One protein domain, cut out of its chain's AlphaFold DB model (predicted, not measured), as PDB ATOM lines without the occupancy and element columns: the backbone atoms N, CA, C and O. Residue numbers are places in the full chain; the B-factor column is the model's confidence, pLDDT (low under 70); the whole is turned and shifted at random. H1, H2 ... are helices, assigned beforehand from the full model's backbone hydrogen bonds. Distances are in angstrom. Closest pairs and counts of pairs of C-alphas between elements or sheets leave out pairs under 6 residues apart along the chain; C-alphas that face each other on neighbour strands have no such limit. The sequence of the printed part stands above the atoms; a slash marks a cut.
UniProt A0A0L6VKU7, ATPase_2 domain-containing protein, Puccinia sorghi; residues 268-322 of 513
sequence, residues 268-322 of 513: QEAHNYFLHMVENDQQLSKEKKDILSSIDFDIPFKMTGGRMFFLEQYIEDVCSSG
ATOM      1  N   GLN A 268      24.060 -45.181  46.087       92.56
ATOM      2  CA  GLN A 268      23.033 -44.787  45.115       92.56
ATOM      3  C   GLN A 268      22.241 -43.538  45.539       92.56
ATOM      4  O   GLN A 268      21.930 -42.698  44.704       92.56
ATOM      5  N   GLU A 269      21.917 -43.391  46.825       93.62
ATOM      6  CA  GLU A 269      21.234 -42.189  47.320       93.62
ATOM      7  C   GLU A 269      22.184 -40.984  47.337       93.62
ATOM      8  O   GLU A 269      21.745 -39.872  47.054       93.62
ATOM      9  N   ALA A 270      23.477 -41.211  47.601       95.00
ATOM     10  CA  ALA A 270      24.535 -40.206  47.498       95.00
ATOM     11  C   ALA A 270      24.725 -39.711  46.052       95.00
ATOM     12  O   ALA A 270      24.794 -38.506  45.828       95.00
ATOM     13  N   HIS A 271      24.716 -40.618  45.067       96.31
ATOM     14  CA  HIS A 271      24.792 -40.261  43.646       96.31
ATOM     15  C   HIS A 271      23.582 -39.427  43.213       96.31
ATOM     16  O   HIS A 271      23.730 -38.362  42.617       96.31
ATOM     17  N   ASN A 272      22.377 -39.867  43.588       95.25
ATOM     18  CA  ASN A 272      21.151 -39.127  43.304       95.25
ATOM     19  C   ASN A 272      21.158 -37.739  43.976       95.25
ATOM     20  O   ASN A 272      20.615 -36.794  43.412       95.25
ATOM     21  N   TYR A 273      21.761 -37.602  45.166       94.75
ATOM     22  CA  TYR A 273      21.923 -36.309  45.837       94.75
ATOM     23  C   TYR A 273      22.888 -35.393  45.085       94.75
ATOM     24  O   TYR A 273      22.560 -34.239  44.826       94.75
ATOM     25  N   PHE A 274      24.048 -35.922  44.699       95.62
ATOM     26  CA  PHE A 274      25.057 -35.205  43.931       95.62
ATOM     27  C   PHE A 274      24.482 -34.651  42.622       95.62
ATOM     28  O   PHE A 274      24.523 -33.440  42.413       95.62
ATOM     29  N   LEU A 275      23.842 -35.495  41.801       95.25
ATOM     30  CA  LEU A 275      23.190 -35.050  40.563       95.25
ATOM     31  C   LEU A 275      22.098 -34.007  40.834       95.25
ATOM     32  O   LEU A 275      22.082 -32.960  40.193       95.25
ATOM     33  N   HIS A 276      21.248 -34.226  41.844       93.19
ATOM     34  CA  HIS A 276      20.215 -33.260  42.223       93.19
ATOM     35  C   HIS A 276      20.799 -31.880  42.571       93.19
ATOM     36  O   HIS A 276      20.217 -30.861  42.195       93.19
ATOM     37  N   MET A 277      21.951 -31.822  43.243       92.00
ATOM     38  CA  MET A 277      22.641 -30.559  43.514       92.00
ATOM     39  C   MET A 277      23.197 -29.918  42.244       92.00
ATOM     40  O   MET A 277      22.928 -28.743  42.008       92.00
ATOM     41  N   VAL A 278      23.908 -30.679  41.408       92.69
ATOM     42  CA  VAL A 278      24.476 -30.184  40.140       92.69
ATOM     43  C   VAL A 278      23.382 -29.614  39.229       92.69
ATOM     44  O   VAL A 278      23.526 -28.522  38.677       92.69
ATOM     45  N   GLU A 279      22.255 -30.314  39.104       90.94
ATOM     46  CA  GLU A 279      21.116 -29.899  38.284       90.94
ATOM     47  C   GLU A 279      20.448 -28.621  38.809       90.94
ATOM     48  O   GLU A 279      20.211 -27.690  38.032       90.94
ATOM     49  N   ASN A 280      20.159 -28.550  40.113       88.19
ATOM     50  CA  ASN A 280      19.312 -27.502  40.694       88.19
ATOM     51  C   ASN A 280      20.080 -26.260  41.173       88.19
ATOM     52  O   ASN A 280      19.457 -25.238  41.471       88.19
ATOM     53  N   ASP A 281      21.413 -26.297  41.215       86.75
ATOM     54  CA  ASP A 281      22.214 -25.119  41.542       86.75
ATOM     55  C   ASP A 281      22.134 -24.064  40.423       86.75
ATOM     56  O   ASP A 281      22.495 -24.308  39.270       86.75
ATOM     57  N   GLN A 282      21.640 -22.870  40.753       85.62
ATOM     58  CA  GLN A 282      21.494 -21.758  39.809       85.62
ATOM     59  C   GLN A 282      22.807 -20.996  39.558       85.62
ATOM     60  O   GLN A 282      22.877 -20.217  38.609       85.62
ATOM     61  N   GLN A 283      23.834 -21.197  40.389       86.12
ATOM     62  CA  GLN A 283      25.131 -20.524  40.281       86.12
ATOM     63  C   GLN A 283      26.115 -21.283  39.376       86.12
ATOM     64  O   GLN A 283      27.078 -20.698  38.876       86.12
ATOM     65  N   LEU A 284      25.872 -22.574  39.129       87.88
ATOM     66  CA  LEU A 284      26.697 -23.384  38.237       87.88
ATOM     67  C   LEU A 284      26.428 -23.050  36.765       87.88
ATOM     68  O   LEU A 284      25.303 -23.172  36.273       87.88
ATOM     69  N   SER A 285      27.489 -22.692  36.036       89.88
ATOM     70  CA  SER A 285      27.439 -22.564  34.578       89.88
ATOM     71  C   SER A 285      27.140 -23.917  33.927       89.88
ATOM     72  O   SER A 285      27.475 -24.970  34.473       89.88
ATOM     73  N   LYS A 286      26.545 -23.894  32.728       90.56
ATOM     74  CA  LYS A 286      26.210 -25.119  31.987       90.56
ATOM     75  C   LYS A 286      27.426 -26.041  31.820       90.56
ATOM     76  O   LYS A 286      27.335 -27.218  32.126       90.56
ATOM     77  N   GLU A 287      28.574 -25.482  31.447       90.25
ATOM     78  CA  GLU A 287      29.840 -26.213  31.310       90.25
ATOM     79  C   GLU A 287      30.256 -26.937  32.603       90.25
ATOM     80  O   GLU A 287      30.617 -28.110  32.558       90.25
ATOM     81  N   LYS A 288      30.130 -26.294  33.775       90.00
ATOM     82  CA  LYS A 288      30.411 -26.950  35.064       90.00
ATOM     83  C   LYS A 288      29.412 -28.066  35.370       90.00
ATOM     84  O   LYS A 288      29.818 -29.092  35.907       90.00
ATOM     85  N   LYS A 289      28.135 -27.903  35.006       92.94
ATOM     86  CA  LYS A 289      27.121 -28.963  35.142       92.94
ATOM     87  C   LYS A 289      27.394 -30.145  34.221       92.94
ATOM     88  O   LYS A 289      27.253 -31.278  34.668       92.94
ATOM     89  N   ASP A 290      27.825 -29.888  32.989       91.62
ATOM     90  CA  ASP A 290      28.172 -30.915  32.005       91.62
ATOM     91  C   ASP A 290      29.429 -31.695  32.459       91.62
ATOM     92  O   ASP A 290      29.450 -32.924  32.384       91.62
ATOM     93  N   ILE A 291      30.436 -31.014  33.031       89.81
ATOM     94  CA  ILE A 291      31.599 -31.656  33.679       89.81
ATOM     95  C   ILE A 291      31.150 -32.506  34.873       89.81
ATOM     96  O   ILE A 291      31.390 -33.707  34.893       89.81
ATOM     97  N   LEU A 292      30.469 -31.919  35.862       93.31
ATOM     98  CA  LEU A 292      30.103 -32.626  37.095       93.31
ATOM     99  C   LEU A 292      29.171 -33.820  36.836       93.31
ATOM    100  O   LEU A 292      29.349 -34.866  37.448       93.31
ATOM    101  N   SER A 293      28.234 -33.696  35.893       93.31
ATOM    102  CA  SER A 293      27.317 -34.782  35.502       93.31
ATOM    103  C   SER A 293      27.977 -35.900  34.684       93.31
ATOM    104  O   SER A 293      27.346 -36.934  34.478       93.31
ATOM    105  N   SER A 294      29.206 -35.705  34.185       92.00
ATOM    106  CA  SER A 294      29.946 -36.706  33.395       92.00
ATOM    107  C   SER A 294      31.111 -37.369  34.143       92.00
ATOM    108  O   SER A 294      31.715 -38.302  33.615       92.00
ATOM    109  N   ILE A 295      31.406 -36.939  35.376       92.31
ATOM    110  CA  ILE A 295      32.368 -37.603  36.267       92.31
ATOM    111  C   ILE A 295      31.835 -38.983  36.678       92.31
ATOM    112  O   ILE A 295      30.667 -39.131  37.035       92.31
ATOM    113  N   ASP A 296      32.715 -39.988  36.702       94.81
ATOM    114  CA  ASP A 296      32.429 -41.263  37.363       94.81
ATOM    115  C   ASP A 296      32.234 -41.034  38.868       94.81
ATOM    116  O   ASP A 296      33.177 -40.693  39.583       94.81
ATOM    117  N   PHE A 297      31.006 -41.231  39.355       96.50
ATOM    118  CA  PHE A 297      30.631 -40.956  40.739       96.50
ATOM    119  C   PHE A 297      31.392 -41.799  41.782       96.50
ATOM    120  O   PHE A 297      31.444 -41.403  42.948       96.50
ATOM    121  N   ASP A 298      32.040 -42.911  41.411       95.75
ATOM    122  CA  ASP A 298      32.920 -43.618  42.354       95.75
ATOM    123  C   ASP A 298      34.100 -42.756  42.825       95.75
ATOM    124  O   ASP A 298      34.578 -42.927  43.947       95.75
ATOM    125  N   ILE A 299      34.519 -41.769  42.029       94.12
ATOM    126  CA  ILE A 299      35.604 -40.838  42.356       94.12
ATOM    127  C   ILE A 299      35.207 -39.885  43.503       94.12
ATOM    128  O   ILE A 299      35.834 -39.965  44.567       94.12
ATOM    129  N   PRO A 300      34.154 -39.039  43.397       95.69
ATOM    130  CA  PRO A 300      33.675 -38.249  44.527       95.69
ATOM    131  C   PRO A 300      33.213 -39.119  45.696       95.69
ATOM    132  O   PRO A 300      33.503 -38.772  46.840       95.69
ATOM    133  N   PHE A 301      32.556 -40.263  45.466       95.88
ATOM    134  CA  PHE A 301      32.100 -41.120  46.565       95.88
ATOM    135  C   PHE A 301      33.267 -41.691  47.385       95.88
ATOM    136  O   PHE A 301      33.186 -41.726  48.609       95.88
ATOM    137  N   LYS A 302      34.392 -42.047  46.752       93.75
ATOM    138  CA  LYS A 302      35.616 -42.496  47.441       93.75
ATOM    139  C   LYS A 302      36.271 -41.409  48.306       93.75
ATOM    140  O   LYS A 302      37.019 -41.738  49.224       93.75
ATOM    141  N   MET A 303      36.026 -40.129  48.028       93.06
ATOM    142  CA  MET A 303      36.562 -39.003  48.811       93.06
ATOM    143  C   MET A 303      35.585 -38.497  49.878       93.06
ATOM    144  O   MET A 303      35.997 -38.138  50.977       93.06
ATOM    145  N   THR A 304      34.290 -38.463  49.561       95.38
ATOM    146  CA  THR A 304      33.233 -37.809  50.358       95.38
ATOM    147  C   THR A 304      32.374 -38.791  51.157       95.38
ATOM    148  O   THR A 304      31.780 -38.426  52.178       95.38
ATOM    149  N   GLY A 305      32.317 -40.047  50.712       94.06
ATOM    150  CA  GLY A 305      31.375 -41.053  51.178       94.06
ATOM    151  C   GLY A 305      29.930 -40.639  50.901       94.06
ATOM    152  O   GLY A 305      29.601 -39.977  49.922       94.06
ATOM    153  N   GLY A 306      29.036 -41.022  51.808       93.75
ATOM    154  CA  GLY A 306      27.618 -40.679  51.723       93.75
ATOM    155  C   GLY A 306      27.220 -39.332  52.327       93.75
ATOM    156  O   GLY A 306      26.022 -39.064  52.454       93.75
ATOM    157  N   ARG A 307      28.162 -38.524  52.827       92.25
ATOM    158  CA  ARG A 307      27.806 -37.356  53.641       92.25
ATOM    159  C   ARG A 307      27.482 -36.162  52.754       92.25
ATOM    160  O   ARG A 307      28.367 -35.634  52.091       92.25
ATOM    161  N   MET A 308      26.229 -35.705  52.822       92.44
ATOM    162  CA  MET A 308      25.702 -34.562  52.059       92.44
ATOM    163  C   MET A 308      26.663 -33.360  52.063       92.44
ATOM    164  O   MET A 308      27.085 -32.921  51.001       92.44
ATOM    165  N   PHE A 309      27.134 -32.958  53.247       92.88
ATOM    166  CA  PHE A 309      28.094 -31.862  53.423       92.88
ATOM    167  C   PHE A 309      29.410 -32.021  52.634       92.88
ATOM    168  O   PHE A 309      29.905 -31.052  52.073       92.88
ATOM    169  N   PHE A 310      29.983 -33.228  52.550       95.81
ATOM    170  CA  PHE A 310      31.210 -33.434  51.768       95.81
ATOM    171  C   PHE A 310      30.928 -33.530  50.263       95.81
ATOM    172  O   PHE A 310      31.776 -33.135  49.469       95.81
ATOM    173  N   LEU A 311      29.742 -33.994  49.861       95.50
ATOM    174  CA  LEU A 311      29.301 -33.951  48.462       95.50
ATOM    175  C   LEU A 311      29.084 -32.502  47.989       95.50
ATOM    176  O   LEU A 311      29.428 -32.184  46.854       95.50
ATOM    177  N   GLU A 312      28.563 -31.628  48.858       93.62
ATOM    178  CA  GLU A 312      28.477 -30.177  48.630       93.62
ATOM    179  C   GLU A 312      29.878 -29.572  48.459       93.62
ATOM    180  O   GLU A 312      30.168 -29.003  47.407       93.62
ATOM    181  N   GLN A 313      30.778 -29.802  49.424       94.62
ATOM    182  CA  GLN A 313      32.157 -29.307  49.372       94.62
ATOM    183  C   GLN A 313      32.904 -29.771  48.109       94.62
ATOM    184  O   GLN A 313      33.590 -28.979  47.478       94.62
ATOM    185  N   TYR A 314      32.750 -31.030  47.684       95.31
ATOM    186  CA  TYR A 314      33.416 -31.523  46.471       95.31
ATOM    187  C   TYR A 314      32.940 -30.797  45.202       95.31
ATOM    188  O   TYR A 314      33.751 -30.499  44.324       95.31
ATOM    189  N   ILE A 315      31.644 -30.473  45.101       94.06
ATOM    190  CA  ILE A 315      31.126 -29.654  43.995       94.06
ATOM    191  C   ILE A 315      31.781 -28.269  44.019       94.06
ATOM    192  O   ILE A 315      32.243 -27.806  42.976       94.06
ATOM    193  N   GLU A 316      31.854 -27.622  45.184       92.81
ATOM    194  CA  GLU A 316      32.466 -26.295  45.346       92.81
ATOM    195  C   GLU A 316      33.970 -26.302  45.007       92.81
ATOM    196  O   GLU A 316      34.432 -25.448  44.239       92.81
ATOM    197  N   ASP A 317      34.711 -27.310  45.474       91.75
ATOM    198  CA  ASP A 317      36.144 -27.495  45.223       91.75
ATOM    199  C   ASP A 317      36.433 -27.737  43.731       91.75
ATOM    200  O   ASP A 317      37.329 -27.101  43.165       91.75
ATOM    201  N   VAL A 318      35.661 -28.601  43.053       90.81
ATOM    202  CA  VAL A 318      35.791 -28.832  41.598       90.81
ATOM    203  C   VAL A 318      35.403 -27.584  40.808       90.81
ATOM    204  O   VAL A 318      36.050 -27.237  39.817       90.81
ATOM    205  N   CYS A 319      34.385 -26.851  41.260       88.94
ATOM    206  CA  CYS A 319      33.983 -25.595  40.635       88.94
ATOM    207  C   CYS A 319      35.022 -24.481  40.789       88.94
ATOM    208  O   CYS A 319      35.026 -23.565  39.960       88.94
ATOM    209  N   SER A 320      35.872 -24.543  41.813       88.88
ATOM    210  CA  SER A 320      36.861 -23.507  42.133       88.88
ATOM    211  C   SER A 320      38.267 -23.845  41.625       88.88
ATOM    212  O   SER A 320      38.979 -22.954  41.163       88.88
ATOM    213  N   SER A 321      38.660 -25.121  41.672       89.38
ATOM    214  CA  SER A 321      40.018 -25.606  41.364       89.38
ATOM    215  C   SER A 321      40.111 -26.511  40.126       89.38
ATOM    216  O   SER A 321      41.206 -26.947  39.758       89.38
ATOM    217  N   GLY A 322      38.982 -26.785  39.465       89.25
ATOM    218  CA  GLY A 322      38.882 -27.765  38.386       89.25
ATOM    219  C   GLY A 322      38.820 -29.205  38.903       89.25
ATOM    220  O   GLY A 322      38.902 -29.467  40.099       89.25
TER     221      GLY A 322
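Overview. This is residues 268 to 322 of the 513 residues of the protein "ATPase_2 domain-containing protein" of Puccinia sorghi (UniProt A0A0L6VKU7). Look for two longer helices, H1 and H4, packed on each other at a slant, with two short helices toward opposite ends of the pair: H2 folds back from the end of H1, and H3 packs crosswise on the first half of H4. The result is a small, compact, rounded body, with a radius of gyration of the C-alphas of 10.0 A and spans of 25 by 21 by 19 A. The printed part has 55 residues with four named helices, in the order H1, H2, H3, H4, and no named strand; its class is all helix.

Arrangement. Begin with H1, residues 268 to 280, and go on to H2, residues 286 to 292. They form a helical hairpin at a shallow tilt of 15 degrees, opposite ways. They only just touch, with 3 pairs of C-alphas within 8 A, and H1 does so with residues 278 to 279 alone; the closest C-alphas are those of Val 278 and Lys 289, 5.8 A apart. Next comes H3, residues 298 to 304, which is apart from H2. H3 and H1 are close but not clearly touching, about perpendicular at 86 degrees; their closest C-alphas, those of Ala 270 and Phe 301, are 7.7 A apart. Last find H4, residues 308 to 321. H4 touches H1 at a steep tilt of 50 degrees, the same way, with the C-alphas of Phe 274 and Leu 311 closest at 6.3 A. With residues 310 to 314 alone H4 touches H3, about perpendicular at 73 degrees; the closest C-alphas are those of Thr 304 and Phe 310, 5.0 A apart. H4 and H2 are close but not clearly touching, the C-alphas of Lys 288 and Cys 319 being closest at 6.8 A. The helix packing is mostly crossed, but only just: of 3 touching pairs, 1 is at a shallow tilt. In H1, H2, H3 and H4 every pair of O i and N i+4 is within hydrogen-bond range.

Along the chain. Find C-alpha 268 at (23.033, -44.787, 45.115); from there H1 runs 18.2 A to C-alpha 280. H2 starts at C-alpha 286, at (26.210, -25.119, 31.987), and ends at residue 292. H3 goes from residue 298 to 304. H4, the longest helix by residues, begins at C-alpha 308 and ends 20.0 A away at C-alpha 321, at (40.018, -25.606, 41.364).

Size, cuts and confidence. The two C-alphas farthest apart are those of Gln 282 and Lys 302, 26.2 A. The printed part has no cut, and its three links, H1 to H2, H2 to H3 and H3 to H4, are tight. In the B-factor column you will find a mean pLDDT of the printed part of 92.5, and no printed residue is under 70.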